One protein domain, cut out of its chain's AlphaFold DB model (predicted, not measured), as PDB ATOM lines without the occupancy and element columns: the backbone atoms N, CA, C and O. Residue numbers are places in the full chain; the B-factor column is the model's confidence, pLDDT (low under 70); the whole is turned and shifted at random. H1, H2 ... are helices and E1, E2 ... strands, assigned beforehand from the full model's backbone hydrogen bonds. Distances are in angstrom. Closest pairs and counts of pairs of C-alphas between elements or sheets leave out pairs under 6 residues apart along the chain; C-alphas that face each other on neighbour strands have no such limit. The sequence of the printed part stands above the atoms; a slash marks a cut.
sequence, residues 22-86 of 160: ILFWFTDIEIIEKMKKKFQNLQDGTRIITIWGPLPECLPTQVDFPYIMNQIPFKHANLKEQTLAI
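What this domain is: This is residues 22 to 86 of the 160 residues of an uncharacterized protein of uncultured marine thaumarchaeote SAT1000_07_E02 (UniProt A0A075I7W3). A small four-stranded sheet, twisted from edge to edge, has one helix near each end of its row of strands: H1 near the E1 end and H2, grazing with its last residues, near the E3 end. The two helices stay well separated, and part of the link from E2 to E3, around Leu 55 and Pro 56, runs through the space between them. The printed part has 65 residues with two named helices and four named strands, in the order E1, H1, E2, E3, E4, H2; the sheet is mixed, in the order E1, E2, E4, E3, and the class is mixed, helices and strands. The whole is compact and rounded, with a radius of gyration of the C-alphas of 10.7 A and spans of 27 by 25 by 20 A.

How they stand to each other: E1, residues 22 to 24, is an edge strand and the parallel neighbour of E2, residues 47 to 51, at 28 degrees; N 22 and O 47 are 2.8 A apart, within hydrogen-bond range, as are N 49 and O 22, also at 2.8 A. Between them in the chain comes H1, residues 29 to 39, and E1, H1 and E2 form a strand-helix-strand unit, two parallel neighbour strands with a helix between them, whose crossover is right-handed. H1 is on the sheet but only grazes it, with its residues 32 to 39. E2 and E4, residues 67 to 71, are antiparallel at 156 degrees, with N 48 and O 70 at 2.8 A. E3, residues 62 to 64, is the other edge strand and is apart from E1 and from E2. E3 and E4 form a hairpin, antiparallel at 165 degrees, with N 67 and O 64 at 2.8 A. From edge to edge of the sheet the strands' lines turn by 62 degrees. H2, residues 79 to 86, is on the sheet but only grazes it, with residues 85 to 86; the closest C-alphas of E3 and H2 are those of Val 63 and Ile 86, 6.0 A apart. H1 and H2 are apart. In H1 and H2 every O i to N i+4 pair is within hydrogen-bond range.

Where its parts are: E1 begins at C-alpha 22, (215.297, 126.648, 124.681), and is 5.9 A long from first to last C-alpha. H1, 15.0 A long, begins at C-alpha 29, (199.275, 132.794, 120.322). E2 and E4 are each 13.2 A long, and E3 is 6.7 A. H2, 10.4 A long, ends at C-alpha 86, (205.134, 133.828, 138.798).

The domain as a whole: The two C-alphas farthest apart are those of Gln 43 and Lys 80, 27.9 A. The printed part has no cut, and no link is long; those from E1 to H1 and from E3 to E4 are tight. The mean pLDDT of the printed part is 93.5, and no printed residue is under 70.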
ATOM      1  N   ILE A  22     215.844 125.806 125.746       97.19
ATOM      2  CA  ILE A  22     215.297 126.648 124.681       97.19
ATOM      3  C   ILE A  22     214.887 127.984 125.288       97.19
ATOM      4  O   ILE A  22     214.035 128.022 126.172       97.19
ATOM      5  N   LEU A  23     215.460 129.080 124.789       96.12
ATOM      6  CA  LEU A  23     214.909 130.416 125.002       96.12
ATOM      7  C   LEU A  23     213.824 130.654 123.948       96.12
ATOM      8  O   LEU A  23     214.116 130.707 122.754       96.12
ATOM      9  N   PHE A  24     212.580 130.776 124.390       95.75
ATOM     10  CA  PHE A  24     211.409 130.928 123.541       95.75
ATOM     11  C   PHE A  24     210.748 132.281 123.801       95.75
ATOM     12  O   PHE A  24     210.176 132.514 124.865       95.75
ATOM     13  N   TRP A  25     210.829 133.183 122.824       92.88
ATOM     14  CA  TRP A  25     210.272 134.528 122.933       92.88
ATOM     15  C   TRP A  25     209.413 134.855 121.712       92.88
ATOM     16  O   TRP A  25     209.893 135.366 120.705       92.88
ATOM     17  N   PHE A  26     208.131 134.510 121.813       91.50
ATOM     18  CA  PHE A  26     207.098 134.813 120.828       91.50
ATOM     19  C   PHE A  26     205.879 135.387 121.544       91.50
ATOM     20  O   PHE A  26     205.607 135.032 122.689       91.50
ATOM     21  N   THR A  27     205.148 136.268 120.864       87.25
ATOM     22  CA  THR A  27     203.901 136.871 121.365       87.25
ATOM     23  C   THR A  27     202.662 136.363 120.631       87.25
ATOM     24  O   THR A  27     201.548 136.557 121.106       87.25
ATOM     25  N   ASP A  28     202.846 135.736 119.468       91.75
ATOM     26  CA  ASP A  28     201.764 135.186 118.657       91.75
ATOM     27  C   ASP A  28     201.215 133.900 119.289       91.75
ATOM     28  O   ASP A  28     201.948 132.926 119.480       91.75
ATOM     29  N   ILE A  29     199.920 133.901 119.610       89.81
ATOM     30  CA  ILE A  29     199.275 132.794 120.322       89.81
ATOM     31  C   ILE A  29     199.229 131.506 119.495       89.81
ATOM     32  O   ILE A  29     199.373 130.418 120.049       89.81
ATOM     33  N   GLU A  30     199.093 131.600 118.170       94.44
ATOM     34  CA  GLU A  30     199.080 130.419 117.313       94.44
ATOM     35  C   GLU A  30     200.457 129.760 117.273       94.44
ATOM     36  O   GLU A  30     200.558 128.528 117.302       94.44
ATOM     37  N   ILE A  31     201.523 130.565 117.232       95.69
ATOM     38  CA  ILE A  31     202.898 130.062 117.309       95.69
ATOM     39  C   ILE A  31     203.149 129.436 118.682       95.69
ATOM     40  O   ILE A  31     203.679 128.327 118.752       95.69
ATOM     41  N   ILE A  32     202.742 130.101 119.767       95.25
ATOM     42  CA  ILE A  32     202.908 129.595 121.137       95.25
ATOM     43  C   ILE A  32     202.237 128.226 121.299       95.25
ATOM     44  O   ILE A  32     202.880 127.292 121.775       95.25
ATOM     45  N   GLU A  33     200.992 128.065 120.849       94.81
ATOM     46  CA  GLU A  33     200.261 126.798 120.966       94.81
ATOM     47  C   GLU A  33     200.878 125.675 120.120       94.81
ATOM     48  O   GLU A  33     201.026 124.539 120.585       94.81
ATOM     49  N   LYS A  34     201.304 125.977 118.885       96.56
ATOM     50  CA  LYS A  34     202.011 125.009 118.026       96.56
ATOM     51  C   LYS A  34     203.333 124.571 118.660       96.56
ATOM     52  O   LYS A  34     203.644 123.379 118.691       96.56
ATOM     53  N   MET A  35     204.090 125.518 119.204       96.81
ATOM     54  CA  MET A  35     205.382 125.243 119.826       96.81
ATOM     55  C   MET A  35     205.243 124.520 121.166       96.81
ATOM     56  O   MET A  35     206.002 123.587 121.405       96.81
ATOM     57  N   LYS A  36     204.237 124.835 121.992       95.69
ATOM     58  CA  LYS A  36     203.926 124.089 123.227       95.69
ATOM     59  C   LYS A  36     203.721 122.601 122.938       95.69
ATOM     60  O   LYS A  36     204.336 121.768 123.602       95.69
ATOM     61  N   LYS A  37     202.936 122.262 121.907       95.06
ATOM     62  CA  LYS A  37     202.745 120.866 121.458       95.06
ATOM     63  C   LYS A  37     204.046 120.221 120.990       95.06
ATOM     64  O   LYS A  37     204.305 119.058 121.272       95.06
ATOM     65  N   LYS A  38     204.888 120.976 120.284       96.25
ATOM     66  CA  LYS A  38     206.199 120.500 119.836       96.25
ATOM     67  C   LYS A  38     207.143 120.228 121.009       96.25
ATOM     68  O   LYS A  38     207.804 119.195 121.017       96.25
ATOM     69  N   PHE A  39     207.157 121.105 122.012       97.00
ATOM     70  CA  PHE A  39     207.971 120.956 123.215       97.00
ATOM     71  C   PHE A  39     207.618 119.698 124.006       97.00
ATOM     72  O   PHE A  39     208.520 119.044 124.508       97.00
ATOM     73  N   GLN A  40     206.345 119.301 124.057       94.75
ATOM     74  CA  GLN A  40     205.922 118.071 124.742       94.75
ATOM     75  C   GLN A  40     206.607 116.794 124.224       94.75
ATOM     76  O   GLN A  40     206.616 115.800 124.940       94.75
ATOM     77  N   ASN A  41     207.182 116.817 123.015       94.81
ATOM     78  CA  ASN A  41     207.885 115.678 122.416       94.81
ATOM     79  C   ASN A  41     209.415 115.729 122.591       94.81
ATOM     80  O   ASN A  41     210.114 114.897 122.013       94.81
ATOM     81  N   LEU A  42     209.956 116.721 123.309       97.06
ATOM     82  CA  LEU A  42     211.393 116.784 123.594       97.06
ATOM     83  C   LEU A  42     211.758 115.854 124.753       97.06
ATOM     84  O   LEU A  42     210.894 115.285 125.417       97.06
ATOM     85  N   GLN A  43     213.060 115.701 124.987       97.06
ATOM     86  CA  GLN A  43     213.573 114.856 126.058       97.06
ATOM     87  C   GLN A  43     213.118 115.348 127.439       97.06
ATOM     88  O   GLN A  43     213.037 116.553 127.706       97.06
ATOM     89  N   ASP A  44     212.868 114.400 128.341       97.19
ATOM     90  CA  ASP A  44     212.602 114.702 129.743       97.19
ATOM     91  C   ASP A  44     213.750 115.527 130.335       97.19
ATOM     92  O   ASP A  44     214.933 115.250 130.133       97.19
ATOM     93  N   GLY A  45     213.394 116.568 131.080       97.12
ATOM     94  CA  GLY A  45     214.350 117.519 131.630       97.12
ATOM     95  C   GLY A  45     214.720 118.678 130.709       97.12
ATOM     96  O   GLY A  45     215.366 119.616 131.186       97.12
ATOM     97  N   THR A  46     214.281 118.694 129.446       98.25
ATOM     98  CA  THR A  46     214.473 119.867 128.585       98.25
ATOM     99  C   THR A  46     213.771 121.090 129.181       98.25
ATOM    100  O   THR A  46     212.612 121.038 129.606       98.25
ATOM    101  N   ARG A  47     214.504 122.208 129.237       97.88
ATOM    102  CA  ARG A  47     214.060 123.466 129.854       97.88
ATOM    103  C   ARG A  47     213.579 124.447 128.796       97.88
ATOM    104  O   ARG A  47     214.316 124.752 127.864       97.88
ATOM    105  N   ILE A  48     212.383 124.991 128.973       97.94
ATOM    106  CA  ILE A  48     211.843 126.060 128.134       97.94
ATOM    107  C   ILE A  48     211.805 127.341 128.959       97.94
ATOM    108  O   ILE A  48     211.089 127.416 129.957       97.94
ATOM    109  N   ILE A  49     212.586 128.332 128.550       97.25
ATOM    110  CA  ILE A  49     212.675 129.639 129.189       97.25
ATOM    111  C   ILE A  49     211.906 130.633 128.331       97.25
ATOM    112  O   ILE A  49     212.232 130.817 127.160       97.25
ATOM    113  N   THR A  50     210.909 131.289 128.908       95.31
ATOM    114  CA  THR A  50     210.204 132.410 128.286       95.31
ATOM    115  C   THR A  50     210.558 133.715 128.987       95.31
ATOM    116  O   THR A  50     211.089 133.715 130.099       95.31
ATOM    117  N   ILE A  51     210.291 134.837 128.320       90.44
ATOM    118  CA  ILE A  51     210.489 136.176 128.879       90.44
ATOM    119  C   ILE A  51     209.115 136.825 129.031       90.44
ATOM    120  O   ILE A  51     208.333 136.820 128.080       90.44
ATOM    121  N   TRP A  52     208.839 137.389 130.207       78.94
ATOM    122  CA  TRP A  52     207.646 138.170 130.564       78.94
ATOM    123  C   TRP A  52     206.303 137.433 130.607       78.94
ATOM    124  O   TRP A  52     205.444 137.822 131.393       78.94
ATOM    125  N   GLY A  53     206.099 136.410 129.778       82.12
ATOM    126  CA  GLY A  53     204.865 135.630 129.713       82.12
ATOM    127  C   GLY A  53     205.145 134.142 129.913       82.12
ATOM    128  O   GLY A  53     206.086 133.626 129.305       82.12
ATOM    129  N   PRO A  54     204.380 133.426 130.752       87.50
ATOM    130  CA  PRO A  54     204.543 131.986 130.893       87.50
ATOM    131  C   PRO A  54     204.064 131.253 129.638       87.50
ATOM    132  O   PRO A  54     203.237 131.762 128.881       87.50
ATOM    133  N   LEU A  55     204.517 130.011 129.457       93.44
ATOM    134  CA  LEU A  55     203.817 129.090 128.564       93.44
ATOM    135  C   LEU A  55     202.379 128.890 129.076       93.44
ATOM    136  O   LEU A  55     202.213 128.608 130.266       93.44
ATOM    137  N   PRO A  56     201.344 129.017 128.226       92.19
ATOM    138  CA  PRO A  56     199.960 128.875 128.658       92.19
ATOM    139  C   PRO A  56     199.708 127.529 129.331       92.19
ATOM    140  O   PRO A  56     200.134 126.488 128.826       92.19
ATOM    141  N   GLU A  57     198.983 127.549 130.448       93.88
ATOM    142  CA  GLU A  57     198.553 126.360 131.197       93.88
ATOM    143  C   GLU A  57     199.686 125.483 131.768       93.88
ATOM    144  O   GLU A  57     199.458 124.328 132.136       93.88
ATOM    145  N   CYS A  58     200.911 126.009 131.830       95.62
ATOM    146  CA  CYS A  58     202.073 125.322 132.386       95.62
ATOM    147  C   CYS A  58     202.499 125.970 133.709       95.62
ATOM    148  O   CYS A  58     202.750 127.176 133.772       95.62
ATOM    149  N   LEU A  59     202.613 125.175 134.771       95.94
ATOM    150  CA  LEU A  59     203.170 125.626 136.040       95.94
ATOM    151  C   LEU A  59     204.685 125.822 135.880       95.94
ATOM    152  O   LEU A  59     205.387 124.851 135.566       95.94
ATOM    153  N   PRO A  60     205.217 127.029 136.137       95.75
ATOM    154  CA  PRO A  60     206.648 127.250 136.050       95.75
ATOM    155  C   PRO A  60     207.387 126.432 137.110       95.75
ATOM    156  O   PRO A  60     206.935 126.258 138.241       95.75
ATOM    157  N   THR A  61     208.552 125.924 136.726       95.94
ATOM    158  CA  THR A  61     209.474 125.211 137.619       95.94
ATOM    159  C   THR A  61     210.324 126.189 138.426       95.94
ATOM    160  O   THR A  61     210.633 125.926 139.583       95.94
ATOM    161  N   GLN A  62     210.683 127.325 137.825       95.12
ATOM    162  CA  GLN A  62     211.428 128.404 138.467       95.12
ATOM    163  C   GLN A  62     211.076 129.731 137.798       95.12
ATOM    164  O   GLN A  62     210.829 129.776 136.590       95.12
ATOM    165  N   VAL A  63     211.094 130.811 138.577       92.56
ATOM    166  CA  VAL A  63     210.903 132.174 138.086       92.56
ATOM    167  C   VAL A  63     212.037 133.041 138.609       92.56
ATOM    168  O   VAL A  63     212.272 133.105 139.813       92.56
ATOM    169  N   ASP A  64     212.745 133.677 137.683       90.69
ATOM    170  CA  ASP A  64     213.762 134.691 137.940       90.69
ATOM    171  C   ASP A  64     213.445 135.874 137.029       90.69
ATOM    172  O   ASP A  64     213.882 135.941 135.880       90.69
ATOM    173  N   PHE A  65     212.530 136.724 137.493       82.75
ATOM    174  CA  PHE A  65     211.866 137.717 136.658       82.75
ATOM    175  C   PHE A  65     212.883 138.612 135.917       82.75
ATOM    176  O   PHE A  65     213.748 139.202 136.566       82.75
ATOM    177  N   PRO A  66     212.772 138.763 134.581       85.38
ATOM    178  CA  PRO A  66     211.598 138.469 133.748       85.38
ATOM    179  C   PRO A  66     211.570 137.063 133.123       85.38
ATOM    180  O   PRO A  66     210.725 136.797 132.268       85.38
ATOM    181  N   TYR A  67     212.479 136.171 133.508       91.94
ATOM    182  CA  TYR A  67     212.597 134.824 132.960       91.94
ATOM    183  C   TYR A  67     211.713 133.823 133.706       91.94
ATOM    184  O   TYR A  67     211.724 133.726 134.935       91.94
ATOM    185  N   ILE A  68     210.962 133.037 132.942       94.44
ATOM    186  CA  ILE A  68     210.068 132.000 133.457       94.44
ATOM    187  C   ILE A  68     210.517 130.670 132.860       94.44
ATOM    188  O   ILE A  68     210.493 130.491 131.644       94.44
ATOM    189  N   MET A  69     210.936 129.729 133.706       96.75
ATOM    190  CA  MET A  69     211.405 128.417 133.270       96.75
ATOM    191  C   MET A  69     210.335 127.353 133.500       96.75
ATOM    192  O   MET A  69     209.851 127.163 134.614       96.75
ATOM    193  N   ASN A  70     210.035 126.600 132.449       96.81
ATOM    194  CA  ASN A  70     209.279 125.356 132.494       96.81
ATOM    195  C   ASN A  70     210.212 124.187 132.171       96.81
ATOM    196  O   ASN A  70     211.177 124.347 131.425       96.81
ATOM    197  N   GLN A  71     209.912 123.011 132.705       97.25
ATOM    198  CA  GLN A  71     210.669 121.794 132.443       97.25
ATOM    199  C   GLN A  71     209.724 120.707 131.937       97.25
ATOM    200  O   GLN A  71     208.582 120.623 132.388       97.25
ATOM    201  N   ILE A  72     210.198 119.905 130.986       97.44
ATOM    202  CA  ILE A  72     209.460 118.769 130.430       97.44
ATOM    203  C   ILE A  72     209.642 117.536 131.335       97.44
ATOM    204  O   ILE A  72     210.760 117.312 131.811       97.44
ATOM    205  N   PRO A  73     208.583 116.738 131.583       97.12
ATOM    206  CA  PRO A  73     207.199 116.954 131.152       97.12
ATOM    207  C   PRO A  73     206.538 118.133 131.882       97.12
ATOM    208  O   PRO A  73     206.743 118.337 133.079       97.12
ATOM    209  N   PHE A  74     205.725 118.908 131.156       96.69
ATOM    210  CA  PHE A  74     205.067 120.082 131.727       96.69
ATOM    211  C   PHE A  74     204.084 119.700 132.834       96.69
ATOM    212  O   PHE A  74     203.287 118.773 132.695       96.69
ATOM    213  N   LYS A  75     204.090 120.485 133.911       95.88
ATOM    214  CA  LYS A  75     203.053 120.442 134.944       95.88
ATOM    215  C   LYS A  75     201.915 121.363 134.531       95.88
ATOM    216  O   LYS A  75     202.173 122.508 134.180       95.88
ATOM    217  N   HIS A  76     200.678 120.883 134.578       95.88
ATOM    218  CA  HIS A  76     199.519 121.722 134.283       95.88
ATOM    219  C   HIS A  76     199.286 122.752 135.398       95.88
ATOM    220  O   HIS A  76     199.503 122.446 136.571       95.88
ATOM    221  N   ALA A  77     198.834 123.950 135.032       94.75
ATOM    222  CA  ALA A  77     198.341 124.961 135.961       94.75
ATOM    223  C   ALA A  77     197.233 125.792 135.322       94.75
ATOM    224  O   ALA A  77     197.335 126.182 134.161       94.75
ATOM    225  N   ASN A  78     196.213 126.139 136.100       92.19
ATOM    226  CA  ASN A  78     195.266 127.172 135.706       92.19
ATOM    227  C   ASN A  78     195.884 128.574 135.866       92.19
ATOM    228  O   ASN A  78     196.935 128.760 136.482       92.19
ATOM    229  N   LEU A  79     195.201 129.594 135.349       88.81
ATOM    230  CA  LEU A  79     195.720 130.959 135.361       88.81
ATOM    231  C   LEU A  79     196.012 131.500 136.773       88.81
ATOM    232  O   LEU A  79     196.985 132.230 136.958       88.81
ATOM    233  N   LYS A  80     195.205 131.143 137.781       88.00
ATOM    234  CA  LYS A  80     195.425 131.580 139.170       88.00
ATOM    235  C   LYS A  80     196.681 130.940 139.755       88.00
ATOM    236  O   LYS A  80     197.455 131.620 140.419       88.00
ATOM    237  N   GLU A  81     196.911 129.662 139.469       92.75
ATOM    238  CA  GLU A  81     198.124 128.944 139.877       92.75
ATOM    239  C   GLU A  81     199.369 129.503 139.184       92.75
ATOM    240  O   GLU A  81     200.381 129.731 139.845       92.75
ATOM    241  N   GLN A  82     199.289 129.797 137.882       91.38
ATOM    242  CA  GLN A  82     200.379 130.453 137.156       91.38
ATOM    243  C   GLN A  82     200.669 131.840 137.727       91.38
ATOM    244  O   GLN A  82     201.826 132.174 137.974       91.38
ATOM    245  N   THR A  83     199.622 132.626 137.991       87.69
ATOM    246  CA  THR A  83     199.751 133.953 138.603       87.69
ATOM    247  C   THR A  83     200.463 133.840 139.946       87.69
ATOM    248  O   THR A  83     201.470 134.505 140.164       87.69
ATOM    249  N   LEU A  84     200.023 132.928 140.813       90.25
ATOM    250  CA  LEU A  84     200.649 132.705 142.111       90.25
ATOM    251  C   LEU A  84     202.117 132.278 141.994       90.25
ATOM    252  O   LEU A  84     202.952 132.782 142.737       90.25
ATOM    253  N   ALA A  85     202.446 131.386 141.063       91.00
ATOM    254  CA  ALA A  85     203.804 130.874 140.907       91.00
ATOM    255  C   ALA A  85     204.783 131.906 140.317       91.00
ATOM    256  O   ALA A  85     205.964 131.887 140.649       91.00
ATOM    257  N   ILE A  86     204.303 132.802 139.450       87.00
ATOM    258  CA  ILE A  86     205.134 133.828 138.798       87.00
ATOM    259  C   ILE A  86     205.285 135.062 139.674       87.00
ATOM    260  O   ILE A  86     206.357 135.657 139.748       87.00
TER     261      ILE A  86